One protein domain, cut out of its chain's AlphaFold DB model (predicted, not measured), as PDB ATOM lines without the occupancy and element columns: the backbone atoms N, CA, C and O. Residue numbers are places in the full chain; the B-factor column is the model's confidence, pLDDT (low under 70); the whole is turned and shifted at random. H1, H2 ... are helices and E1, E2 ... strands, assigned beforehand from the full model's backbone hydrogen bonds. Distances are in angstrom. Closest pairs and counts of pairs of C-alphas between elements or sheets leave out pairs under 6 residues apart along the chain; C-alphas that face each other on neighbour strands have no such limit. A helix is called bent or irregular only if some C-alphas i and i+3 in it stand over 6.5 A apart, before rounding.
ATOM      1  N   GLU A  77     262.746 260.334 283.783       40.25
ATOM      2  CA  GLU A  77     262.627 259.212 282.849       40.25
ATOM      3  C   GLU A  77     261.968 259.674 281.538       40.25
ATOM      4  O   GLU A  77     260.888 260.261 281.525       40.25
ATOM      5  N   VAL A  78     262.640 259.433 280.416       38.94
ATOM      6  CA  VAL A  78     262.136 259.646 279.060       38.94
ATOM      7  C   VAL A  78     261.741 258.289 278.516       38.94
ATOM      8  O   VAL A  78     262.612 257.447 278.338       38.94
ATOM      9  N   ASP A  79     260.453 258.089 278.242       40.94
ATOM     10  CA  ASP A  79     259.897 256.862 277.664       40.94
ATOM     11  C   ASP A  79     259.045 257.238 276.446       40.94
ATOM     12  O   ASP A  79     257.954 257.795 276.583       40.94
ATOM     13  N   TYR A  80     259.561 257.011 275.237       43.62
ATOM     14  CA  TYR A  80     258.804 257.247 274.007       43.62
ATOM     15  C   TYR A  80     259.016 256.126 272.999       43.62
ATOM     16  O   TYR A  80     260.065 255.487 272.945       43.62
ATOM     17  N   THR A  81     257.997 255.888 272.178       35.56
ATOM     18  CA  THR A  81     258.038 254.890 271.108       35.56
ATOM     19  C   THR A  81     258.044 255.605 269.766       35.56
ATOM     20  O   THR A  81     257.143 256.386 269.479       35.56
ATOM     21  N   SER A  82     259.057 255.343 268.943       37.59
ATOM     22  CA  SER A  82     259.151 255.858 267.574       37.59
ATOM     23  C   SER A  82     259.468 254.707 266.625       37.59
ATOM     24  O   SER A  82     260.319 253.869 266.921       37.59
ATOM     25  N   ASN A  83     258.742 254.618 265.506       40.72
ATOM     26  CA  ASN A  83     258.876 253.547 264.508       40.72
ATOM     27  C   ASN A  83     258.833 252.118 265.097       40.72
ATOM     28  O   ASN A  83     259.585 251.241 264.675       40.72
ATOM     29  N   GLY A  84     257.971 251.882 266.095       41.44
ATOM     30  CA  GLY A  84     257.793 250.566 266.725       41.44
ATOM     31  C   GLY A  84     258.887 250.153 267.720       41.44
ATOM     32  O   GLY A  84     258.841 249.033 268.223       41.44
ATOM     33  N   LYS A  85     259.850 251.031 268.038       38.81
ATOM     34  CA  LYS A  85     260.899 250.792 269.042       38.81
ATOM     35  C   LYS A  85     260.715 251.745 270.228       38.81
ATOM     36  O   LYS A  85     260.549 252.948 270.031       38.81
ATOM     37  N   ARG A  86     260.716 251.197 271.447       41.12
ATOM     38  CA  ARG A  86     260.579 251.935 272.715       41.12
ATOM     39  C   ARG A  86     261.958 252.367 273.214       41.12
ATOM     40  O   ARG A  86     262.848 251.529 273.339       41.12
ATOM     41  N   THR A  87     262.124 253.650 273.503       42.34
ATOM     42  CA  THR A  87     263.344 254.248 274.054       42.34
ATOM     43  C   THR A  87     263.047 254.716 275.472       42.34
ATOM     44  O   THR A  87     262.208 255.597 275.644       42.34
ATOM     45  N   ARG A  88     263.732 254.127 276.462       35.69
ATOM     46  CA  ARG A  88     263.621 254.466 277.887       35.69
ATOM     47  C   ARG A  88     264.991 254.872 278.441       35.69
ATOM     48  O   ARG A  88     265.904 254.053 278.415       35.69
ATOM     49  N   TYR A  89     265.150 256.101 278.934       45.78
ATOM     50  CA  TYR A  89     266.367 256.525 279.645       45.78
ATOM     51  C   TYR A  89     266.079 257.604 280.688       45.78
ATOM     52  O   TYR A  89     265.211 258.446 280.483       45.78
ATOM     53  N   SER A  90     266.852 257.622 281.775       39.81
ATOM     54  CA  SER A  90     266.737 258.647 282.817       39.81
ATOM     55  C   SER A  90     267.885 259.650 282.751       39.81
ATOM     56  O   SER A  90     269.048 259.261 282.629       39.81
ATOM     57  N   HIS A  91     267.571 260.940 282.837       51.44
ATOM     58  CA  HIS A  91     268.545 262.027 282.918       51.44
ATOM     59  C   HIS A  91     268.190 263.000 284.046       51.44
ATOM     60  O   HIS A  91     267.038 263.092 284.465       51.44
ATOM     61  N   GLU A  92     269.188 263.728 284.545       57.69
ATOM     62  CA  GLU A  92     268.941 264.860 285.438       57.69
ATOM     63  C   GLU A  92     268.369 266.028 284.622       57.69
ATOM     64  O   GLU A  92     268.977 266.437 283.628       57.69
ATOM     65  N   ASP A  93     267.215 266.566 285.016       70.38
ATOM     66  CA  ASP A  93     266.693 267.793 284.412       70.38
ATOM     67  C   ASP A  93     267.511 269.005 284.882       70.38
ATOM     68  O   ASP A  93     268.002 269.036 286.014       70.38
ATOM     69  N   LEU A  94     267.630 270.034 284.040       75.62
ATOM     70  CA  LEU A  94     268.299 271.282 284.410       75.62
ATOM     71  C   LEU A  94     267.630 271.929 285.631       75.62
ATOM     72  O   LEU A  94     268.324 272.471 286.490       75.62
ATOM     73  N   ALA A  95     266.299 271.840 285.724       73.19
ATOM     74  CA  ALA A  95     265.533 272.340 286.862       73.19
ATOM     75  C   ALA A  95     265.940 271.644 288.171       73.19
ATOM     76  O   ALA A  95     266.309 272.329 289.121       73.19
ATOM     77  N   GLY A  96     265.991 270.306 288.185       74.94
ATOM     78  CA  GLY A  96     266.407 269.538 289.363       74.94
ATOM     79  C   GLY A  96     267.852 269.835 289.767       74.94
ATOM     80  O   GLY A  96     268.136 270.119 290.928       74.94
ATOM     81  N   ILE A  97     268.769 269.905 288.795       78.88
ATOM     82  CA  ILE A  97     270.158 270.308 289.061       78.88
ATOM     83  C   ILE A  97     270.212 271.721 289.663       78.88
ATOM     84  O   ILE A  97     270.918 271.960 290.641       78.88
ATOM     85  N   SER A  98     269.461 272.665 289.093       83.31
ATOM     86  CA  SER A  98     269.427 274.056 289.543       83.31
ATOM     87  C   SER A  98     268.851 274.197 290.955       83.31
ATOM     88  O   SER A  98     269.366 275.001 291.729       83.31
ATOM     89  N   GLU A  99     267.807 273.447 291.309       82.69
ATOM     90  CA  GLU A  99     267.191 273.475 292.644       82.69
ATOM     91  C   GLU A  99     268.158 273.025 293.739       82.69
ATOM     92  O   GLU A  99     268.171 273.602 294.826       82.69
ATOM     93  N   VAL A 100     269.019 272.055 293.434       82.19
ATOM     94  CA  VAL A 100     270.030 271.574 294.378       82.19
ATOM     95  C   VAL A 100     271.246 272.511 294.416       82.19
ATOM     96  O   VAL A 100     271.731 272.861 295.495       82.19
ATOM     97  N   ILE A 101     271.746 272.959 293.258       86.19
ATOM     98  CA  ILE A 101     272.973 273.769 293.184       86.19
ATOM     99  C   ILE A 101     272.752 275.195 293.691       86.19
ATOM    100  O   ILE A 101     273.598 275.701 294.427       86.19
ATOM    101  N   ARG A 102     271.650 275.868 293.328       87.94
ATOM    102  CA  ARG A 102     271.422 277.289 293.671       87.94
ATOM    103  C   ARG A 102     271.585 277.617 295.156       87.94
ATOM    104  O   ARG A 102     272.331 278.558 295.441       87.94
ATOM    105  N   PRO A 103     270.929 276.924 296.106       87.81
ATOM    106  CA  PRO A 103     271.061 277.260 297.522       87.81
ATOM    107  C   PRO A 103     272.480 277.002 298.047       87.81
ATOM    108  O   PRO A 103     272.999 277.805 298.824       87.81
ATOM    109  N   LEU A 104     273.139 275.934 297.586       87.19
ATOM    110  CA  LEU A 104     274.510 275.594 297.981       87.19
ATOM    111  C   LEU A 104     275.532 276.598 297.437       87.19
ATOM    112  O   LEU A 104     276.384 277.075 298.183       87.19
ATOM    113  N   ALA A 105     275.415 276.967 296.162       90.12
ATOM    114  CA  ALA A 105     276.239 277.997 295.543       90.12
ATOM    115  C   ALA A 105     276.056 279.345 296.262       90.12
ATOM    116  O   ALA A 105     277.036 279.966 296.675       90.12
ATOM    117  N   SER A 106     274.804 279.737 296.526       92.25
ATOM    118  CA  SER A 106     274.479 281.004 297.197       92.25
ATOM    119  C   SER A 106     275.079 281.090 298.605       92.25
ATOM    120  O   SER A 106     275.588 282.141 298.990       92.25
ATOM    121  N   LYS A 107     275.106 279.981 299.360       92.19
ATOM    122  CA  LYS A 107     275.746 279.906 300.689       92.19
ATOM    123  C   LYS A 107     277.243 280.239 300.654       92.19
ATOM    124  O   LYS A 107     277.799 280.676 301.661       92.19
ATOM    125  N   HIS A 108     277.891 280.026 299.514       92.94
ATOM    126  CA  HIS A 108     279.307 280.309 299.299       92.94
ATOM    127  C   HIS A 108     279.545 281.572 298.461       92.94
ATOM    128  O   HIS A 108     280.660 281.777 298.002       92.94
ATOM    129  N   GLY A 109     278.526 282.416 298.262       95.75
ATOM    130  CA  GLY A 109     278.657 283.646 297.475       95.75
ATOM    131  C   GLY A 109     278.848 283.398 295.977       95.75
ATOM    132  O   GLY A 109     279.325 284.283 295.271       95.75
ATOM    133  N   LEU A 110     278.502 282.203 295.492       96.31
ATOM    134  CA  LEU A 110     278.593 281.818 294.089       96.31
ATOM    135  C   LEU A 110     277.229 281.963 293.411       96.31
ATOM    136  O   LEU A 110     276.192 281.577 293.950       96.31
ATOM    137  N   SER A 111     277.238 282.480 292.190       96.50
ATOM    138  CA  SER A 111     276.065 282.600 291.326       96.50
ATOM    139  C   SER A 111     276.439 282.229 289.898       96.50
ATOM    140  O   SER A 111     277.600 282.338 289.515       96.50
ATOM    141  N   TYR A 112     275.477 281.795 289.090       96.69
ATOM    142  CA  TYR A 112     275.732 281.478 287.691       96.69
ATOM    143  C   TYR A 112     274.669 282.065 286.773       96.69
ATOM    144  O   TYR A 112     273.521 282.291 287.166       96.69
ATOM    145  N   ARG A 113     275.066 282.295 285.525       96.88
ATOM    146  CA  ARG A 113     274.188 282.676 284.418       96.88
ATOM    147  C   ARG A 113     274.691 282.044 283.130       96.88
ATOM    148  O   ARG A 113     275.853 281.650 283.054       96.88
ATOM    149  N   TRP A 114     273.849 282.022 282.108       98.00
ATOM    150  CA  TRP A 114     274.262 281.604 280.775       98.00
ATOM    151  C   TRP A 114     274.289 282.775 279.809       98.00
ATOM    152  O   TRP A 114     273.450 283.675 279.864       98.00
ATOM    153  N   ARG A 115     275.274 282.740 278.915       98.06
ATOM    154  CA  ARG A 115     275.310 283.533 277.690       98.06
ATOM    155  C   ARG A 115     275.196 282.572 276.515       98.06
ATOM    156  O   ARG A 115     275.943 281.599 276.451       98.06
ATOM    157  N   THR A 116     274.269 282.851 275.608       96.38
ATOM    158  CA  THR A 116     273.989 281.998 274.450       96.38
ATOM    159  C   THR A 116     274.304 282.756 273.171       96.38
ATOM    160  O   THR A 116     273.860 283.885 272.980       96.38
ATOM    161  N   GLU A 117     275.077 282.123 272.299       95.50
ATOM    162  CA  GLU A 117     275.592 282.664 271.045       95.50
ATOM    163  C   GLU A 117     275.274 281.674 269.911       95.50
ATOM    164  O   GLU A 117     275.204 280.466 270.129       95.50
ATOM    165  N   GLN A 118     275.090 282.161 268.685       93.81
ATOM    166  CA  GLN A 118     274.982 281.317 267.489       93.81
ATOM    167  C   GLN A 118     276.191 281.606 266.596       93.81
ATOM    168  O   GLN A 118     276.131 282.532 265.786       93.81
ATOM    169  N   PRO A 119     277.315 280.889 266.780       87.31
ATOM    170  CA  PRO A 119     278.569 281.218 266.104       87.31
ATOM    171  C   PRO A 119     278.503 280.964 264.597       87.31
ATOM    172  O   PRO A 119     279.171 281.650 263.833       87.31
ATOM    173  N   ASN A 120     277.680 280.000 264.171       88.06
ATOM    174  CA  ASN A 120     277.476 279.618 262.779       88.06
ATOM    175  C   ASN A 120     276.007 279.213 262.546       88.06
ATOM    176  O   ASN A 120     275.327 278.810 263.495       88.06
ATOM    177  N   PRO A 121     275.508 279.242 261.294       86.75
ATOM    178  CA  PRO A 121     274.175 278.739 260.972       86.75
ATOM    179  C   PRO A 121     273.982 277.284 261.419       86.75
ATOM    180  O   PRO A 121     274.746 276.399 261.038       86.75
ATOM    181  N   GLY A 122     272.941 277.032 262.215       84.88
ATOM    182  CA  GLY A 122     272.617 275.691 262.715       84.88
ATOM    183  C   GLY A 122     273.457 275.220 263.907       84.88
ATOM    184  O   GLY A 122     273.338 274.054 264.286       84.88
ATOM    185  N   ALA A 123     274.277 276.096 264.496       86.62
ATOM    186  CA  ALA A 123     275.042 275.833 265.709       86.62
ATOM    187  C   ALA A 123     274.679 276.823 266.821       86.62
ATOM    188  O   ALA A 123     274.358 277.986 266.571       86.62
ATOM    189  N   VAL A 124     274.750 276.355 268.062       91.88
ATOM    190  CA  VAL A 124     274.558 277.161 269.263       91.88
ATOM    191  C   VAL A 124     275.686 276.887 270.244       91.88
ATOM    192  O   VAL A 124     276.072 275.742 270.476       91.88
ATOM    193  N   LYS A 125     276.214 277.960 270.820       94.62
ATOM    194  CA  LYS A 125     277.212 277.950 271.877       94.62
ATOM    195  C   LYS A 125     276.581 278.510 273.140       94.62
ATOM    196  O   LYS A 125     276.005 279.594 273.125       94.62
ATOM    197  N   VAL A 126     276.704 277.777 274.233       96.44
ATOM    198  CA  VAL A 126     276.250 278.198 275.557       96.44
ATOM    199  C   VAL A 126     277.471 278.312 276.451       96.44
ATOM    200  O   VAL A 126     278.313 277.417 276.491       96.44
ATOM    201  N   VAL A 127     277.571 279.426 277.164       97.44
ATOM    202  CA  VAL A 127     278.651 279.716 278.104       97.44
ATOM    203  C   VAL A 127     278.050 279.852 279.490       97.44
ATOM    204  O   VAL A 127     277.318 280.806 279.751       97.44
ATOM    205  N   CYS A 128     278.353 278.906 280.382       97.62
ATOM    206  CA  CYS A 128     278.045 279.065 281.800       97.62
ATOM    207  C   CYS A 128     279.075 280.011 282.417       97.62
ATOM    208  O   CYS A 128     280.276 279.751 282.361       97.62
ATOM    209  N   ILE A 129     278.603 281.109 282.991       98.31
ATOM    210  CA  ILE A 129     279.419 282.112 283.668       98.31
ATOM    211  C   ILE A 129     279.164 281.955 285.160       98.31
ATOM    212  O   ILE A 129     278.072 282.276 285.629       98.31
ATOM    213  N   LEU A 130     280.162 281.460 285.886       97.56
ATOM    214  CA  LEU A 130     280.138 281.297 287.337       97.56
ATOM    215  C   LEU A 130     280.838 282.497 287.974       97.56
ATOM    216  O   LEU A 130     281.976 282.790 287.633       97.56
ATOM    217  N   THR A 131     280.161 283.216 288.862       97.94
ATOM    218  CA  THR A 131     280.623 284.477 289.458       97.94
ATOM    219  C   THR A 131     280.611 284.377 290.980       97.94
ATOM    220  O   THR A 131     279.632 283.905 291.558       97.94
ATOM    221  N   HIS A 132     281.676 284.856 291.619       98.19
ATOM    222  CA  HIS A 132     281.744 285.057 293.064       98.19
ATOM    223  C   HIS A 132     281.391 286.504 293.424       98.19
ATOM    224  O   HIS A 132     281.658 287.425 292.652       98.19
ATOM    225  N   VAL A 133     280.809 286.710 294.607       97.56
ATOM    226  CA  VAL A 133     280.385 288.031 295.105       97.56
ATOM    227  C   VAL A 133     281.519 289.065 295.144       97.56
ATOM    228  O   VAL A 133     281.268 290.241 294.904       97.56
ATOM    229  N   ASP A 134     282.766 288.621 295.330       95.50
ATOM    230  CA  ASP A 134     283.947 289.502 295.344       95.50
ATOM    231  C   ASP A 134     284.444 289.905 293.941       95.50
ATOM    232  O   ASP A 134     285.448 290.597 293.810       95.50
ATOM    233  N   GLY A 135     283.744 289.500 292.875       92.56
ATOM    234  CA  GLY A 135     283.926 290.041 291.524       92.56
ATOM    235  C   GLY A 135     284.665 289.139 290.533       92.56
ATOM    236  O   GLY A 135     284.636 289.418 289.335       92.56
ATOM    237  N   HIS A 136     285.274 288.037 290.979       97.38
ATOM    238  CA  HIS A 136     285.885 287.071 290.061       97.38
ATOM    239  C   HIS A 136     284.830 286.184 289.390       97.38
ATOM    240  O   HIS A 136     283.816 285.825 289.996       97.38
ATOM    241  N   PHE A 137     285.082 285.790 288.142       97.44
ATOM    242  CA  PHE A 137     284.234 284.856 287.414       97.44
ATOM    243  C   PHE A 137     285.047 283.935 286.506       97.44
ATOM    244  O   PHE A 137     286.139 284.280 286.060       97.44
ATOM    245  N   THR A 138     284.467 282.783 286.185       96.75
ATOM    246  CA  THR A 138     284.993 281.831 285.204       96.75
ATOM    247  C   THR A 138     283.936 281.521 284.156       96.75
ATOM    248  O   THR A 138     282.737 281.512 284.447       96.75
ATOM    249  N   GLU A 139     284.373 281.226 282.935       97.44
ATOM    250  CA  GLU A 139     283.492 280.857 281.828       97.44
ATOM    251  C   GLU A 139     283.706 279.398 281.421       97.44
ATOM    252  O   GLU A 139     284.832 278.918 281.316       97.44
ATOM    253  N   THR A 140     282.612 278.688 281.164       94.56
ATOM    254  CA  THR A 140     282.619 277.296 280.704       94.56
ATOM    255  C   THR A 140     281.771 277.184 279.437       94.56
ATOM    256  O   THR A 140     280.547 277.051 279.530       94.56
ATOM    257  N   PRO A 141     282.391 277.309 278.248       93.50
ATOM    258  CA  PRO A 141     281.695 277.242 276.970       93.50
ATOM    259  C   PRO A 141     281.534 275.801 276.470       93.50
ATOM    260  O   PRO A 141     282.464 275.003 276.555       93.50
ATOM    261  N   LEU A 142     280.388 275.500 275.859       87.69
ATOM    262  CA  LEU A 142     280.188 274.335 274.991       87.69
ATOM    263  C   LEU A 142     279.380 274.735 273.754       87.69
ATOM    264  O   LEU A 142     278.543 275.634 273.815       87.69
ATOM    265  N   GLU A 143     279.618 274.050 272.639       91.06
ATOM    266  CA  GLU A 143     278.950 274.289 271.358       91.06
ATOM    267  C   GLU A 143     278.376 272.986 270.801       91.06
ATOM    268  O   GLU A 143     278.993 271.925 270.911       91.06
ATOM    269  N   ALA A 144     277.193 273.065 270.196       80.25
ATOM    270  CA  ALA A 144     276.566 271.951 269.498       80.25
ATOM    271  C   ALA A 144     275.750 272.429 268.293       80.25
ATOM    272  O   ALA A 144     275.291 273.569 268.228       80.25
ATOM    273  N   ALA A 145     275.532 271.519 267.345       85.56
ATOM    274  CA  ALA A 145     274.538 271.714 266.297       85.56
ATOM    275  C   ALA A 145     273.113 271.647 266.877       85.56
ATOM    276  O   ALA A 145     272.895 271.065 267.942       85.56
ATOM    277  N   PHE A 146     272.133 272.193 266.156       83.38
ATOM    278  CA  PHE A 146     270.724 272.036 266.524       83.38
ATOM    279  C   PHE A 146     270.327 270.558 266.529       83.38
ATOM    280  O   PHE A 146     270.764 269.774 265.683       83.38
ATOM    281  N   ASP A 147     269.467 270.185 267.471       73.25
ATOM    282  CA  ASP A 147     268.973 268.818 267.573       73.25
ATOM    283  C   ASP A 147     267.955 268.516 266.462       73.25
ATOM    284  O   ASP A 147     266.871 269.097 266.410       73.25
ATOM    285  N   THR A 148     268.303 267.588 265.572       72.38
ATOM    286  CA  THR A 148     267.457 267.157 264.449       72.38
ATOM    287  C   THR A 148     266.729 265.835 264.709       72.38
ATOM    288  O   THR A 148     266.100 265.281 263.806       72.38
ATOM    289  N   SER A 149     266.806 265.298 265.929       64.19
ATOM    290  CA  SER A 149     266.136 264.052 266.299       64.19
ATOM    291  C   SER A 149     264.609 264.202 266.351       64.19
ATOM    292  O   SER A 149     264.067 265.293 266.520       64.19
ATOM    293  N   GLY A 150     263.889 263.088 266.185       66.69
ATOM    294  CA  GLY A 150     262.444 263.020 266.444       66.69
ATOM    295  C   GLY A 150     261.549 263.881 265.542       66.69
ATOM    296  O   GLY A 150     260.410 264.139 265.913       66.69
ATOM    297  N   GLY A 151     262.036 264.342 264.384       65.81
ATOM    298  CA  GLY A 151     261.259 265.206 263.486       65.81
ATOM    299  C   GLY A 151     261.090 266.642 263.993       65.81
ATOM    300  O   GLY A 151     260.156 267.328 263.580       65.81
ATOM    301  N   LYS A 152     261.970 267.097 264.895       69.88
ATOM    302  CA  LYS A 152     261.960 268.463 265.430       69.88
ATOM    303  C   LYS A 152     262.139 269.504 264.325       69.88
ATOM    304  O   LYS A 152     262.965 269.344 263.426       69.88
ATOM    305  N   ASN A 153     261.401 270.607 264.432       81.00
ATOM    306  CA  ASN A 153     261.679 271.797 263.628       81.00
ATOM    307  C   ASN A 153     262.915 272.545 264.164       81.00
ATOM    308  O   ASN A 153     263.372 272.301 265.280       81.00
ATOM    309  N   THR A 154     263.441 273.496 263.390       79.94
ATOM    310  CA  THR A 154     264.652 274.262 263.736       79.94
ATOM    311  C   THR A 154     264.584 274.920 265.121       79.94
ATOM    312  O   THR A 154     265.571 274.899 265.852       79.94
ATOM    313  N   ILE A 155     263.427 275.466 265.513       84.62
ATOM    314  CA  ILE A 155     263.244 276.150 266.805       84.62
ATOM    315  C   ILE A 155     263.293 275.139 267.957       84.62
ATOM    316  O   ILE A 155     263.967 275.363 268.961       84.62
ATOM    317  N   GLN A 156     262.616 274.000 267.802       71.69
ATOM    318  CA  GLN A 156     262.635 272.907 268.777       71.69
ATOM    319  C   GLN A 156     264.032 272.291 268.910       71.69
ATOM    320  O   GLN A 156     264.456 271.953 270.017       71.69
ATOM    321  N   GLY A 157     264.752 272.169 267.791       71.56
ATOM    322  CA  GLY A 157     266.127 271.689 267.752       71.56
ATOM    323  C   GLY A 157     267.102 272.631 268.455       71.56
ATOM    324  O   GLY A 157     267.931 272.175 269.242       71.56
ATOM    325  N   LEU A 158     266.955 273.942 268.239       83.75
ATOM    326  CA  LEU A 158     267.714 274.974 268.951       83.75
ATOM    327  C   LEU A 158     267.431 274.932 270.459       83.75
ATOM    328  O   LEU A 158     268.367 274.862 271.249       83.75
ATOM    329  N   GLY A 159     266.157 274.918 270.866       76.75
ATOM    330  CA  GLY A 159     265.780 274.865 272.282       76.75
ATOM    331  C   GLY A 159     266.305 273.611 272.988       76.75
ATOM    332  O   GLY A 159     266.852 273.699 274.083       76.75
ATOM    333  N   SER A 160     266.224 272.453 272.325       75.56
ATOM    334  CA  SER A 160     266.753 271.190 272.862       75.56
ATOM    335  C   SER A 160     268.274 271.231 273.031       75.56
ATOM    336  O   SER A 160     268.790 270.770 274.048       75.56
ATOM    337  N   ALA A 161     268.990 271.809 272.061       80.56
ATOM    338  CA  ALA A 161     270.436 271.981 272.140       80.56
ATOM    339  C   ALA A 161     270.834 272.939 273.276       80.56
ATOM    340  O   ALA A 161     271.752 272.625 274.030       80.56
ATOM    341  N   ILE A 162     270.116 274.054 273.462       89.44
ATOM    342  CA  ILE A 162     270.366 274.997 274.564       89.44
ATOM    343  C   ILE A 162     270.200 274.306 275.918       89.44
ATOM    344  O   ILE A 162     271.151 274.285 276.693       89.44
ATOM    345  N   SER A 163     269.052 273.674 276.185       82.31
ATOM    346  CA  SER A 163     268.809 273.019 277.480       82.31
ATOM    347  C   SER A 163     269.814 271.900 277.766       82.31
ATOM    348  O   SER A 163     270.221 271.693 278.911       82.31
ATOM    349  N   TYR A 164     270.254 271.188 276.724       82.44
ATOM    350  CA  TYR A 164     271.331 270.216 276.847       82.44
ATOM    351  C   TYR A 164     272.642 270.903 277.254       82.44
ATOM    352  O   TYR A 164     273.223 270.546 278.275       82.44
ATOM    353  N   LEU A 165     273.096 271.914 276.513       87.94
ATOM    354  CA  LEU A 165     274.363 272.588 276.797       87.94
ATOM    355  C   LEU A 165     274.365 273.310 278.152       87.94
ATOM    356  O   LEU A 165     275.365 273.242 278.863       87.94
ATOM    357  N   GLU A 166     273.265 273.948 278.556       91.75
ATOM    358  CA  GLU A 166     273.128 274.592 279.871       91.75
ATOM    359  C   GLU A 166     273.398 273.601 281.007       91.75
ATOM    360  O   GLU A 166     274.170 273.888 281.923       91.75
ATOM    361  N   ARG A 167     272.847 272.387 280.901       87.12
ATOM    362  CA  ARG A 167     273.056 271.321 281.883       87.12
ATOM    363  C   ARG A 167     274.517 270.884 281.977       87.12
ATOM    364  O   ARG A 167     275.051 270.775 283.080       87.12
ATOM    365  N   TYR A 168     275.170 270.619 280.847       87.06
ATOM    366  CA  TYR A 168     276.560 270.140 280.858       87.06
ATOM    367  C   TYR A 168     277.547 271.232 281.253       87.06
ATOM    368  O   TYR A 168     278.464 270.964 282.025       87.06
ATOM    369  N   THR A 169     277.345 272.460 280.776       92.12
ATOM    370  CA  THR A 169     278.184 273.601 281.161       92.12
ATOM    371  C   THR A 169     278.063 273.906 282.650       92.12
ATOM    372  O   THR A 169     279.079 274.180 283.276       92.12
ATOM    373  N   LEU A 170     276.872 273.778 283.245       91.25
ATOM    374  CA  LEU A 170     276.679 273.949 284.687       91.25
ATOM    375  C   LEU A 170     277.386 272.862 285.500       91.25
ATOM    376  O   LEU A 170     278.100 273.172 286.452       91.25
ATOM    377  N   LYS A 171     277.230 271.590 285.109       87.50
ATOM    378  CA  LYS A 171     277.936 270.473 285.757       87.50
ATOM    379  C   LYS A 171     279.449 270.663 285.679       87.50
ATOM    380  O   LYS A 171     280.128 270.528 286.690       87.50
ATOM    381  N   ALA A 172     279.959 271.039 284.509       87.38
ATOM    382  CA  ALA A 172     281.377 271.305 284.304       87.38
ATOM    383  C   ALA A 172     281.874 272.511 285.122       87.38
ATOM    384  O   ALA A 172     282.907 272.401 285.776       87.38
ATOM    385  N   ALA A 173     281.122 273.618 285.160       90.81
ATOM    386  CA  ALA A 173     281.487 274.819 285.915       90.81
ATOM    387  C   ALA A 173     281.624 274.555 287.424       90.81
ATOM    388  O   ALA A 173     282.494 275.126 288.076       90.81
ATOM    389  N   PHE A 174     280.797 273.661 287.974       88.25
ATOM    390  CA  PHE A 174     280.851 273.264 289.385       88.25
ATOM    391  C   PHE A 174     281.695 272.006 289.656       88.25
ATOM    392  O   PHE A 174     281.769 271.566 290.801       88.25
ATOM    393  N   GLY A 175     282.327 271.416 288.634       82.38
ATOM    394  CA  GLY A 175     283.118 270.189 288.777       82.38
ATOM    395  C   GLY A 175     282.298 268.968 289.215       82.38
ATOM    396  O   GLY A 175     282.812 268.090 289.902       82.38
TER     397      GLY A 175
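This is residues 77 to 175 of the 252 residues of the protein "ERF family protein" of Sulfitobacter sp (UniProt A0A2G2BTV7). A twisted sheet of three strands, E3 E4 E5, has the long helix H2 packed slantwise over one face; H1 lies beside the strands on that same face, and the hairpin of E1 and E2 reaches away, apart from the sheet and H2. The 99 printed residues have two named helices and five named strands, in the order E1 E2 H1 E3 E4 E5 H2, of mixed class. Both sheets, E3 - E4 - E5 and E1 - E2, are antiparallel. The whole is loose, with a radius of gyration of the C-alphas of 15.8 A, and only just elongated, spanning 54 by 32 by 18 A.

E1, residues 77 to 82, begins at C-alpha 77 (262.627, 259.212, 282.849). E2 is residues 85 to 91, 19.4 A long, and H1 residues 94 to 107, 19.9 A. H1 is irregular, only just: C-alphas 100 and 103 are 6.6 A apart. E3 is residues 110 to 117, 23.3 A; E4 residues 123 to 132, 29.6 A; E5 residues 137 to 145, 26.7 A. H2, residues 154 to 173, 27.9 A, ends at C-alpha 173 (281.487, 274.819, 285.915).

E3 E4 E5 form a meander, each strand the antiparallel neighbour of the one before; N 113 and O 129 are 3.0 A apart, N 126 and O 142 2.9 A, within hydrogen-bond range. H2 is on this sheet, making two layers, at a height of 7.3 A, over E4 and E5; the closest C-alphas of E4 and H2, Cys 128 and Thr 169, are 5.5 A apart. H1, on the same face, is over none of the strands. With residues 94 to 97 alone it touches H2, the closest C-alphas being Leu 94 and Arg 167, 5.4 A. In the hairpin E1 and E2, N 78 and O 89 are 2.8 A apart. Every O i to N i+4 pair is within range in H2, 8 of 10 in H1.

The C-alphas farthest apart, Gly 84 and Asp 134, are 54.9 A apart. The printed part has no cut and no long link. Its mean pLDDT is 79.9; residues 77 to 92 and 149 to 152 are under 70.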